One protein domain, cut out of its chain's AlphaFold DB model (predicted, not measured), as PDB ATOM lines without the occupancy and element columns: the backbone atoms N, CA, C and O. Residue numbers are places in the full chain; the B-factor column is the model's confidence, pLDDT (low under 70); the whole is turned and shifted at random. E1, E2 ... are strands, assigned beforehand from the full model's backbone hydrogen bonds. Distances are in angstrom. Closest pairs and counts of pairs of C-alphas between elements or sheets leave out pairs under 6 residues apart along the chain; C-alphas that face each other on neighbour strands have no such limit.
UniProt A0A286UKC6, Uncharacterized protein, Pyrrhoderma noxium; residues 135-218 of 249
ATOM      1  N   SER A 135       4.385  15.592 -17.460       89.38
ATOM      2  CA  SER A 135       5.206  16.606 -16.795       89.38
ATOM      3  C   SER A 135       4.928  17.999 -17.348       89.38
ATOM      4  O   SER A 135       4.555  18.154 -18.508       89.38
ATOM      5  N   VAL A 136       5.193  19.020 -16.551       89.12
ATOM      6  CA  VAL A 136       5.066  20.441 -16.863       89.12
ATOM      7  C   VAL A 136       6.322  21.169 -16.384       89.12
ATOM      8  O   VAL A 136       6.878  20.911 -15.318       89.12
ATOM      9  N   CYS A 137       6.800  22.115 -17.181       88.12
ATOM     10  CA  CYS A 137       7.894  22.995 -16.787       88.12
ATOM     11  C   CYS A 137       7.683  24.402 -17.357       88.12
ATOM     12  O   CYS A 137       6.799  24.633 -18.179       88.12
ATOM     13  N   GLY A 138       8.498  25.365 -16.931       83.81
ATOM     14  CA  GLY A 138       8.380  26.748 -17.394       83.81
ATOM     15  C   GLY A 138       7.590  27.634 -16.439       83.81
ATOM     16  O   GLY A 138       7.591  27.403 -15.235       83.81
ATOM     17  N   SER A 139       7.009  28.713 -16.950       76.62
ATOM     18  CA  SER A 139       6.276  29.699 -16.139       76.62
ATOM     19  C   SER A 139       4.832  29.802 -16.605       76.62
ATOM     20  O   SER A 139       4.505  29.303 -17.674       76.62
ATOM     21  N   SER A 140       3.981  30.506 -15.865       69.62
ATOM     22  CA  SER A 140       2.610  30.809 -16.302       69.62
ATOM     23  C   SER A 140       2.559  31.516 -17.661       69.62
ATOM     24  O   SER A 140       1.574  31.417 -18.387       69.62
ATOM     25  N   ARG A 141       3.629  32.229 -18.030       74.25
ATOM     26  CA  ARG A 141       3.724  32.933 -19.311       74.25
ATOM     27  C   ARG A 141       4.109  32.004 -20.444       74.25
ATOM     28  O   ARG A 141       3.548  32.127 -21.518       74.25
ATOM     29  N   ASP A 142       5.019  31.075 -20.196       79.88
ATOM     30  CA  ASP A 142       5.508  30.146 -21.211       79.88
ATOM     31  C   ASP A 142       5.607  28.734 -20.612       79.88
ATOM     32  O   ASP A 142       6.714  28.268 -20.303       79.88
ATOM     33  N   PRO A 143       4.464  28.079 -20.350       85.81
ATOM     34  CA  PRO A 143       4.444  26.704 -19.888       85.81
ATOM     35  C   PRO A 143       4.817  25.766 -21.036       85.81
ATOM     36  O   PRO A 143       4.416  25.975 -22.180       85.81
ATOM     37  N   LEU A 144       5.549  24.709 -20.706       89.75
ATOM     38  CA  LEU A 144       5.702  23.527 -21.538       89.75
ATOM     39  C   LEU A 144       5.055  22.359 -20.827       89.75
ATOM     40  O   LEU A 144       5.330  22.124 -19.654       89.75
ATOM     41  N   VAL A 145       4.229  21.625 -21.551       91.00
ATOM     42  CA  VAL A 145       3.472  20.493 -21.032       91.00
ATOM     43  C   VAL A 145       3.796  19.284 -21.890       91.00
ATOM     44  O   VAL A 145       3.648  19.347 -23.105       91.00
ATOM     45  N   ASN A 146       4.237  18.203 -21.262       92.56
ATOM     46  CA  ASN A 146       4.399  16.892 -21.873       92.56
ATOM     47  C   ASN A 146       3.253  15.998 -21.408       92.56
ATOM     48  O   ASN A 146       2.992  15.884 -20.206       92.56
ATOM     49  N   THR A 147       2.581  15.357 -22.347       92.19
ATOM     50  CA  THR A 147       1.501  14.409 -22.084       92.19
ATOM     51  C   THR A 147       2.039  12.977 -22.046       92.19
ATOM     52  O   THR A 147       3.145  12.691 -22.501       92.19
ATOM     53  N   LYS A 148       1.272  12.035 -21.489       90.56
ATOM     54  CA  LYS A 148       1.670  10.620 -21.400       90.56
ATOM     55  C   LYS A 148       1.779   9.936 -22.767       90.56
ATOM     56  O   LYS A 148       2.488   8.943 -22.872       90.56
ATOM     57  N   ASP A 149       1.109  10.460 -23.793       91.88
ATOM     58  CA  ASP A 149       1.260  10.026 -25.188       91.88
ATOM     59  C   ASP A 149       2.428  10.727 -25.913       91.88
ATOM     60  O   ASP A 149       2.577  10.587 -27.124       91.88
ATOM     61  N   GLY A 150       3.276  11.460 -25.180       91.94
ATOM     62  CA  GLY A 150       4.522  12.032 -25.685       91.94
ATOM     63  C   GLY A 150       4.342  13.283 -26.543       91.94
ATOM     64  O   GLY A 150       5.280  13.675 -27.244       91.94
ATOM     65  N   LYS A 151       3.161  13.914 -26.511       93.00
ATOM     66  CA  LYS A 151       2.918  15.202 -27.166       93.00
ATOM     67  C   LYS A 151       3.383  16.337 -26.268       93.00
ATOM     68  O   LYS A 151       3.229  16.310 -25.049       93.00
ATOM     69  N   VAL A 152       3.902  17.383 -26.900       93.25
ATOM     70  CA  VAL A 152       4.349  18.589 -26.204       93.25
ATOM     71  C   VAL A 152       3.432  19.746 -26.560       93.25
ATOM     72  O   VAL A 152       3.149  19.973 -27.732       93.25
ATOM     73  N   TYR A 153       3.001  20.502 -25.559       91.75
ATOM     74  CA  TYR A 153       2.215  21.717 -25.715       91.75
ATOM     75  C   TYR A 153       2.974  22.905 -25.137       91.75
ATOM     76  O   TYR A 153       3.604  22.808 -24.085       91.75
ATOM     77  N   THR A 154       2.889  24.043 -25.817       88.62
ATOM     78  CA  THR A 154       3.446  25.326 -25.376       88.62
ATOM     79  C   THR A 154       2.428  26.439 -25.572       88.62
ATOM     80  O   THR A 154       1.519  26.308 -26.394       88.62
ATOM     81  N   ARG A 155       2.560  27.562 -24.864       82.69
ATOM     82  CA  ARG A 155       1.693  28.717 -25.131       82.69
ATOM     83  C   ARG A 155       1.984  29.298 -26.513       82.69
ATOM     84  O   ARG A 155       3.137  29.490 -26.899       82.69
ATOM     85  N   SER A 156       0.932  29.655 -27.245       64.75
ATOM     86  CA  SER A 156       1.077  30.445 -28.469       64.75
ATOM     87  C   SER A 156       1.633  31.841 -28.151       64.75
ATOM     88  O   SER A 156       1.049  32.591 -27.366       64.75
ATOM     89  N   SER A 157       2.734  32.230 -28.801       58.62
ATOM     90  CA  SER A 157       3.397  33.536 -28.629       58.62
ATOM     91  C   SER A 157       2.521  34.747 -28.986       58.62
ATOM     92  O   SER A 157       2.875  35.881 -28.674       58.62
ATOM     93  N   LYS A 158       1.365  34.528 -29.626       54.59
ATOM     94  CA  LYS A 158       0.472  35.593 -30.106       54.59
ATOM     95  C   LYS A 158      -0.476  36.158 -29.042       54.59
ATOM     96  O   LYS A 158      -1.047  37.222 -29.266       54.59
ATOM     97  N   HIS A 159      -0.638  35.503 -27.889       53.75
ATOM     98  CA  HIS A 159      -1.578  35.946 -26.853       53.75
ATOM     99  C   HIS A 159      -0.905  36.021 -25.483       53.75
ATOM    100  O   HIS A 159      -0.726  35.019 -24.795       53.75
ATOM    101  N   TYR A 160      -0.561  37.240 -25.067       52.28
ATOM    102  CA  TYR A 160       0.232  37.492 -23.862       52.28
ATOM    103  C   TYR A 160      -0.453  37.133 -22.531       52.28
ATOM    104  O   TYR A 160       0.236  37.115 -21.509       52.28
ATOM    105  N   PHE A 161      -1.746  36.786 -22.512       50.47
ATOM    106  CA  PHE A 161      -2.525  36.754 -21.264       50.47
ATOM    107  C   PHE A 161      -3.448  35.547 -21.049       50.47
ATOM    108  O   PHE A 161      -4.122  35.505 -20.026       50.47
ATOM    109  N   ALA A 162      -3.477  34.552 -21.939       57.59
ATOM    110  CA  ALA A 162      -4.351  33.389 -21.765       57.59
ATOM    111  C   ALA A 162      -3.539  32.092 -21.721       57.59
ATOM    112  O   ALA A 162      -3.063  31.615 -22.751       57.59
ATOM    113  N   VAL A 163      -3.402  31.506 -20.527       61.31
ATOM    114  CA  VAL A 163      -2.888  30.134 -20.348       61.31
ATOM    115  C   VAL A 163      -3.766  29.092 -21.052       61.31
ATOM    116  O   VAL A 163      -3.282  28.017 -21.377       61.31
ATOM    117  N   ASN A 164      -5.006  29.448 -21.406       68.69
ATOM    118  CA  ASN A 164      -5.960  28.602 -22.137       68.69
ATOM    119  C   ASN A 164      -5.675  28.501 -23.645       68.69
ATOM    120  O   ASN A 164      -6.471  27.931 -24.379       68.69
ATOM    121  N   ASN A 165      -4.563  29.065 -24.126       77.38
ATOM    122  CA  ASN A 165      -4.174  29.036 -25.538       77.38
ATOM    123  C   ASN A 165      -2.897  28.210 -25.735       77.38
ATOM    124  O   ASN A 165      -1.875  28.708 -26.232       77.38
ATOM    125  N   MET A 166      -2.954  26.945 -25.321       85.44
ATOM    126  CA  MET A 166      -1.883  25.983 -25.561       85.44
ATOM    127  C   MET A 166      -1.925  25.498 -27.014       85.44
ATOM    128  O   MET A 166      -2.985  25.222 -27.569       85.44
ATOM    129  N   ARG A 167      -0.760  25.385 -27.646       88.62
ATOM    130  CA  ARG A 167      -0.575  24.833 -28.987       88.62
ATOM    131  C   ARG A 167       0.352  23.631 -28.901       88.62
ATOM    132  O   ARG A 167       1.387  23.697 -28.244       88.62
ATOM    133  N   GLN A 168      -0.001  22.564 -29.606       91.56
ATOM    134  CA  GLN A 168       0.883  21.419 -29.766       91.56
ATOM    135  C   GLN A 168       2.134  21.808 -30.574       91.56
ATOM    136  O   GLN A 168       2.044  22.493 -31.597       91.56
ATOM    137  N   VAL A 169       3.299  21.370 -30.108       91.25
ATOM    138  CA  VAL A 169       4.580  21.467 -30.806       91.25
ATOM    139  C   VAL A 169       4.705  20.269 -31.745       91.25
ATOM    140  O   VAL A 169       4.556  19.120 -31.330       91.25
ATOM    141  N   GLU A 170       4.985  20.537 -33.016       92.06
ATOM    142  CA  GLU A 170       5.263  19.497 -34.007       92.06
ATOM    143  C   GLU A 170       6.693  18.978 -33.808       92.06
ATOM    144  O   GLU A 170       7.663  19.683 -34.084       92.06
ATOM    145  N   LEU A 171       6.832  17.752 -33.296       87.88
ATOM    146  CA  LEU A 171       8.139  17.102 -33.116       87.88
ATOM    147  C   LEU A 171       8.608  16.449 -34.434       87.88
ATOM    148  O   LEU A 171       9.748  16.620 -34.874       87.88
ATOM    149  N   GLY A 172       7.676  15.780 -35.111       84.62
ATOM    150  CA  GLY A 172       7.872  14.988 -36.322       84.62
ATOM    151  C   GLY A 172       6.964  13.758 -36.283       84.62
ATOM    152  O   GLY A 172       6.403  13.439 -35.234       84.62
ATOM    153  N   GLU A 173       6.800  13.073 -37.411       86.69
ATOM    154  CA  GLU A 173       6.038  11.820 -37.454       86.69
ATOM    155  C   GLU A 173       6.716  10.741 -36.597       86.69
ATOM    156  O   GLU A 173       7.940  10.614 -36.611       86.69
ATOM    157  N   ASN A 174       5.913   9.983 -35.841       88.06
ATOM    158  CA  ASN A 174       6.343   8.882 -34.966       88.06
ATOM    159  C   ASN A 174       7.420   9.261 -33.937       88.06
ATOM    160  O   ASN A 174       8.211   8.424 -33.509       88.06
ATOM    161  N   GLN A 175       7.439  10.522 -33.508       90.69
ATOM    162  CA  GLN A 175       8.299  10.980 -32.427       90.69
ATOM    163  C   GLN A 175       7.552  11.014 -31.095       90.69
ATOM    164  O   GLN A 175       6.401  11.444 -31.031       90.69
ATOM    165  N   PHE A 176       8.233  10.605 -30.026       91.75
ATOM    166  CA  PHE A 176       7.690  10.567 -28.671       91.75
ATOM    167  C   PHE A 176       8.569  11.379 -27.720       91.75
ATOM    168  O   PHE A 176       9.780  11.155 -27.627       91.75
ATOM    169  N   CYS A 177       7.978  12.331 -26.998       94.75
ATOM    170  CA  CYS A 177       8.694  13.111 -25.995       94.75
ATOM    171  C   CYS A 177       8.750  12.386 -24.646       94.75
ATOM    172  O   CYS A 177       7.735  12.187 -23.980       94.75
ATOM    173  N   LEU A 178       9.962  12.046 -24.207       92.12
ATOM    174  CA  LEU A 178      10.204  11.442 -22.896       92.12
ATOM    175  C   LEU A 178      10.275  12.491 -21.788       92.12
ATOM    176  O   LEU A 178       9.831  12.251 -20.670       92.12
ATOM    177  N   HIS A 179      10.873  13.648 -22.074       93.06
ATOM    178  CA  HIS A 179      11.116  14.665 -21.057       93.06
ATOM    179  C   HIS A 179      11.175  16.064 -21.656       93.06
ATOM    180  O   HIS A 179      11.649  16.247 -22.776       93.06
ATOM    181  N   ILE A 180      10.762  17.059 -20.877       93.50
ATOM    182  CA  ILE A 180      10.844  18.477 -21.227       93.50
ATOM    183  C   ILE A 180      11.615  19.236 -20.153       93.50
ATOM    184  O   ILE A 180      11.520  18.931 -18.968       93.50
ATOM    185  N   GLY A 181      12.368  20.247 -20.571       90.19
ATOM    186  CA  GLY A 181      13.111  21.122 -19.677       90.19
ATOM    187  C   GLY A 181      13.045  22.567 -20.145       90.19
ATOM    188  O   GLY A 181      13.034  22.855 -21.344       90.19
ATOM    189  N   ARG A 182      13.026  23.500 -19.192       86.12
ATOM    190  CA  ARG A 182      13.032  24.934 -19.483       86.12
ATOM    191  C   ARG A 182      13.953  25.670 -18.528       86.12
ATOM    192  O   ARG A 182      13.786  25.605 -17.314       86.12
ATOM    193  N   GLY A 183      14.919  26.370 -19.104       82.06
ATOM    194  CA  GLY A 183      15.743  27.357 -18.428       82.06
ATOM    195  C   GLY A 183      15.193  28.776 -18.617       82.06
ATOM    196  O   GLY A 183      14.125  28.964 -19.203       82.06
ATOM    197  N   PRO A 184      15.929  29.795 -18.143       75.38
ATOM    198  CA  PRO A 184      15.506  31.191 -18.249       75.38
ATOM    199  C   PRO A 184      15.361  31.697 -19.689       75.38
ATOM    200  O   PRO A 184      14.500  32.531 -19.949       75.38
ATOM    201  N   LEU A 185      16.206  31.205 -20.602       79.75
ATOM    202  CA  LEU A 185      16.301  31.695 -21.985       79.75
ATOM    203  C   LEU A 185      16.035  30.621 -23.042       79.75
ATOM    204  O   LEU A 185      15.876  30.942 -24.210       79.75
ATOM    205  N   LEU A 186      16.015  29.349 -22.649       84.56
ATOM    206  CA  LEU A 186      15.947  28.224 -23.574       84.56
ATOM    207  C   LEU A 186      15.001  27.164 -23.032       84.56
ATOM    208  O   LEU A 186      14.863  26.984 -21.820       84.56
ATOM    209  N   SER A 187      14.399  26.414 -23.940       87.94
ATOM    210  CA  SER A 187      13.707  25.174 -23.623       87.94
ATOM    211  C   SER A 187      14.176  24.053 -24.524       87.94
ATOM    212  O   SER A 187      14.591  24.296 -25.653       87.94
ATOM    213  N   GLY A 188      14.078  22.830 -24.024       89.31
ATOM    214  CA  GLY A 188      14.417  21.634 -24.771       89.31
ATOM    215  C   GLY A 188      13.488  20.480 -24.432       89.31
ATOM    216  O   GLY A 188      12.792  20.484 -23.414       89.31
ATOM    217  N   ALA A 189      13.511  19.482 -25.301       92.62
ATOM    218  CA  ALA A 189      12.808  18.226 -25.129       92.62
ATOM    219  C   ALA A 189      13.760  17.068 -25.448       92.62
ATOM    220  O   ALA A 189      14.559  17.153 -26.383       92.62
ATOM    221  N   LEU A 190      13.666  15.990 -24.675       94.25
ATOM    222  CA  LEU A 190      14.234  14.696 -25.019       94.25
ATOM    223  C   LEU A 190      13.183  13.930 -25.816       94.25
ATOM    224  O   LEU A 190      12.118  13.599 -25.292       94.25
ATOM    225  N   VAL A 191      13.490  13.673 -27.081       93.31
ATOM    226  CA  VAL A 191      12.573  13.053 -28.035       93.31
ATOM    227  C   VAL A 191      13.223  11.801 -28.602       93.31
ATOM    228  O   VAL A 191      14.393  11.834 -28.987       93.31
ATOM    229  N   VAL A 192      12.467  10.709 -28.646       92.38
ATOM    230  CA  VAL A 192      12.852   9.454 -29.297       92.38
ATOM    231  C   VAL A 192      12.041   9.255 -30.568       92.38
ATOM    232  O   VAL A 192      10.868   9.618 -30.637       92.38
ATOM    233  N   ASP A 193      12.697   8.698 -31.579       90.75
ATOM    234  CA  ASP A 193      12.060   8.263 -32.815       90.75
ATOM    235  C   ASP A 193      11.566   6.826 -32.623       90.75
ATOM    236  O   ASP A 193      12.338   5.961 -32.207       90.75
ATOM    237  N   LEU A 194      10.284   6.574 -32.872       86.44
ATOM    238  CA  LEU A 194       9.688   5.245 -32.742       86.44
ATOM    239  C   LEU A 194       9.833   4.410 -34.025       86.44
ATOM    240  O   LEU A 194       9.550   3.216 -34.000       86.44
ATOM    241  N   ASN A 195      10.318   4.994 -35.128       82.00
ATOM    242  CA  ASN A 195      10.543   4.302 -36.402       82.00
ATOM    243  C   ASN A 195      11.902   3.597 -36.503       82.00
ATOM    244  O   ASN A 195      12.355   3.310 -37.614       82.00
ATOM    245  N   VAL A 196      12.589   3.323 -35.389       69.75
ATOM    246  CA  VAL A 196      13.900   2.660 -35.450       69.75
ATOM    247  C   VAL A 196      13.720   1.260 -36.027       69.75
ATOM    248  O   VAL A 196      13.150   0.368 -35.400       69.75
ATOM    249  N   ASN A 197      14.210   1.076 -37.249       61.34
ATOM    250  CA  ASN A 197      14.228  -0.214 -37.908       61.34
ATOM    251  C   ASN A 197      15.265  -1.078 -37.165       61.34
ATOM    252  O   ASN A 197      16.444  -0.719 -37.172       61.34
ATOM    253  N   PRO A 198      14.890  -2.201 -36.522       55.78
ATOM    254  CA  PRO A 198      15.769  -2.940 -35.604       55.78
ATOM    255  C   PRO A 198      16.984  -3.612 -36.272       55.78
ATOM    256  O   PRO A 198      17.702  -4.374 -35.630       55.78
ATOM    257  N   LYS A 199      17.207  -3.366 -37.568       52.81
ATOM    258  CA  LYS A 199      18.303  -3.924 -38.367       52.81
ATOM    259  C   LYS A 199      19.500  -2.985 -38.522       52.81
ATOM    260  O   LYS A 199      20.503  -3.411 -39.087       52.81
ATOM    261  N   GLU A 200      19.419  -1.740 -38.056       53.81
ATOM    262  CA  GLU A 200      20.591  -0.862 -37.997       53.81
ATOM    263  C   GLU A 200      21.329  -1.073 -36.673       53.81
ATOM    264  O   GLU A 200      20.777  -0.901 -35.587       53.81
ATOM    265  N   ASP A 201      22.586  -1.491 -36.783       44.53
ATOM    266  CA  ASP A 201      23.495  -1.731 -35.671       44.53
ATOM    267  C   ASP A 201      23.664  -0.441 -34.838       44.53
ATOM    268  O   ASP A 201      24.228   0.562 -35.288       44.53
ATOM    269  N   ILE A 202      23.140  -0.459 -33.608       51.53
ATOM    270  CA  ILE A 202      23.085   0.684 -32.675       51.53
ATOM    271  C   ILE A 202      24.506   1.130 -32.262       51.53
ATOM    272  O   ILE A 202      24.698   2.203 -31.692       51.53
ATOM    273  N   SER A 203      25.534   0.342 -32.590       48.81
ATOM    274  CA  SER A 203      26.937   0.688 -32.361       48.81
ATOM    275  C   SER A 203      27.460   1.837 -33.238       48.81
ATOM    276  O   SER A 203      28.527   2.374 -32.937       48.81
ATOM    277  N   GLN A 204      26.731   2.252 -34.286       40.59
ATOM    278  CA  GLN A 204      27.201   3.282 -35.227       40.59
ATOM    279  C   GLN A 204      26.253   4.467 -35.439       40.59
ATOM    280  O   GLN A 204      26.629   5.431 -36.111       40.59
ATOM    281  N   THR A 205      25.050   4.467 -34.865       38.34
ATOM    282  CA  THR A 205      24.141   5.610 -34.992       38.34
ATOM    283  C   THR A 205      24.491   6.661 -33.933       38.34
ATOM    284  O   THR A 205      24.280   6.422 -32.742       38.34
ATOM    285  N   PRO A 206      25.012   7.851 -34.299       37.09
ATOM    286  CA  PRO A 206      25.165   8.916 -33.321       37.09
ATOM    287  C   PRO A 206      23.774   9.219 -32.771       37.09
ATOM    288  O   PRO A 206      22.850   9.442 -33.557       37.09
ATOM    289  N   ILE A 207      23.618   9.231 -31.443       40.16
ATOM    290  CA  ILE A 207      22.418   9.768 -30.794       40.16
ATOM    291  C   ILE A 207      22.236  11.172 -31.370       40.16
ATOM    292  O   ILE A 207      22.948  12.109 -30.997       40.16
ATOM    293  N   LYS A 208      21.322  11.320 -32.332       37.97
ATOM    294  CA  LYS A 208      20.989  12.613 -32.913       37.97
ATOM    295  C   LYS A 208      20.231  13.359 -31.827       37.97
ATOM    296  O   LYS A 208      19.011  13.282 -31.752       37.97
ATOM    297  N   LYS A 209      20.963  14.068 -30.959       38.78
ATOM    298  CA  LYS A 209      20.405  15.097 -30.078       38.78
ATOM    299  C   LYS A 209      19.777  16.156 -30.976       38.78
ATOM    300  O   LYS A 209      20.434  17.107 -31.389       38.78
ATOM    301  N   LYS A 210      18.510  15.967 -31.323       39.31
ATOM    302  CA  LYS A 210      17.720  16.991 -31.983       39.31
ATOM    303  C   LYS A 210      17.199  17.888 -30.868       39.31
ATOM    304  O   LYS A 210      16.175  17.605 -30.258       39.31
ATOM    305  N   VAL A 211      17.964  18.926 -30.542       37.03
ATOM    306  CA  VAL A 211      17.444  20.024 -29.727       37.03
ATOM    307  C   VAL A 211      16.390  20.701 -30.595       37.03
ATOM    308  O   VAL A 211      16.721  21.368 -31.570       37.03
ATOM    309  N   ALA A 212      15.114  20.450 -30.307       39.47
ATOM    310  CA  ALA A 212      14.051  21.294 -30.822       39.47
ATOM    311  C   ALA A 212      14.163  22.630 -30.082       39.47
ATOM    312  O   ALA A 212      13.688  22.771 -28.955       39.47
ATOM    313  N   GLU A 213      14.885  23.573 -30.679       36.12
ATOM    314  CA  GLU A 213      14.941  24.945 -30.200       36.12
ATOM    315  C   GLU A 213      13.559  25.560 -30.444       36.12
ATOM    316  O   GLU A 213      13.117  25.736 -31.579       36.12
ATOM    317  N   VAL A 214      12.807  25.777 -29.365       38.28
ATOM    318  CA  VAL A 214      11.539  26.508 -29.429       38.28
ATOM    319  C   VAL A 214      11.903  27.983 -29.385       38.28
ATOM    320  O   VAL A 214      12.015  28.570 -28.307       38.28
ATOM    321  N   ASP A 215      12.152  28.547 -30.565       32.03
ATOM    322  CA  ASP A 215      12.530  29.946 -30.728       32.03
ATOM    323  C   ASP A 215      11.470  30.881 -30.134       32.03
ATOM    324  O   ASP A 215      10.281  30.836 -30.473       32.03
ATOM    325  N   GLN A 216      11.919  31.791 -29.273       41.50
ATOM    326  CA  GLN A 216      11.211  33.034 -29.010       41.50
ATOM    327  C   GLN A 216      11.725  34.061 -30.015       41.50
ATOM    328  O   GLN A 216      12.710  34.708 -29.706       41.50
ATOM    329  N   HIS A 217      11.086  34.257 -31.177       34.84
ATOM    330  CA  HIS A 217      11.114  35.581 -31.816       34.84
ATOM    331  C   HIS A 217      10.092  35.825 -32.933       34.84
ATOM    332  O   HIS A 217       9.378  34.955 -33.423       34.84
ATOM    333  N   GLN A 218       9.995  37.122 -33.209       33.06
ATOM    334  CA  GLN A 218       9.039  37.862 -34.008       33.06
ATOM    335  C   GLN A 218       9.062  37.490 -35.498       33.06
ATOM    336  O   GLN A 218      10.096  37.170 -36.064       33.06
TER     337      GLN A 218
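Overview. This is residues 135 to 218 of the 249 residues of an uncharacterized protein of Pyrrhoderma noxium (UniProt A0A286UKC6). With little regular structure, this is a small sandwich: the sheet E1 E2 E3 E4 faces the long hairpin E5 and E6, and from the tail after E6 residues 197 to 206 stick out. The sheet is a meander, each strand the antiparallel neighbour of the one before. The 84 printed residues, 32 in six strands, have no named helix: all strand. The whole is only just loose, close to compact, radius of gyration of the C-alphas 14.6 A, spanning 49 by 24 by 22 A.

Along the chain. E1, residues 135 to 138, begins at C-alpha (5.206, 16.606, -16.795); E2 is 143 to 147, E3 152 to 155, E4 166 to 169. E5, 175 to 182, 19.6 A long, bends by 67 degrees at residue 178. E6, 187 to 193, 19.3 A long, ends at C-alpha (12.060, 8.263, -32.815).

Arrangement. Within hydrogen-bond range are N 137 and O 144, 2.9 A, N 145 and O 153, 2.9 A, N 154 and O 167, 2.9 A, and, between E5 and E6, N 190 and O 179, 2.8 A. The closest C-alphas of E1 and E5, Gly 138 and Arg 182, are 5.4 A apart.

Size, cuts and confidence. The printed part has no cut. Residues 140, 156 to 164 and 196 to 218 have pLDDT under 70.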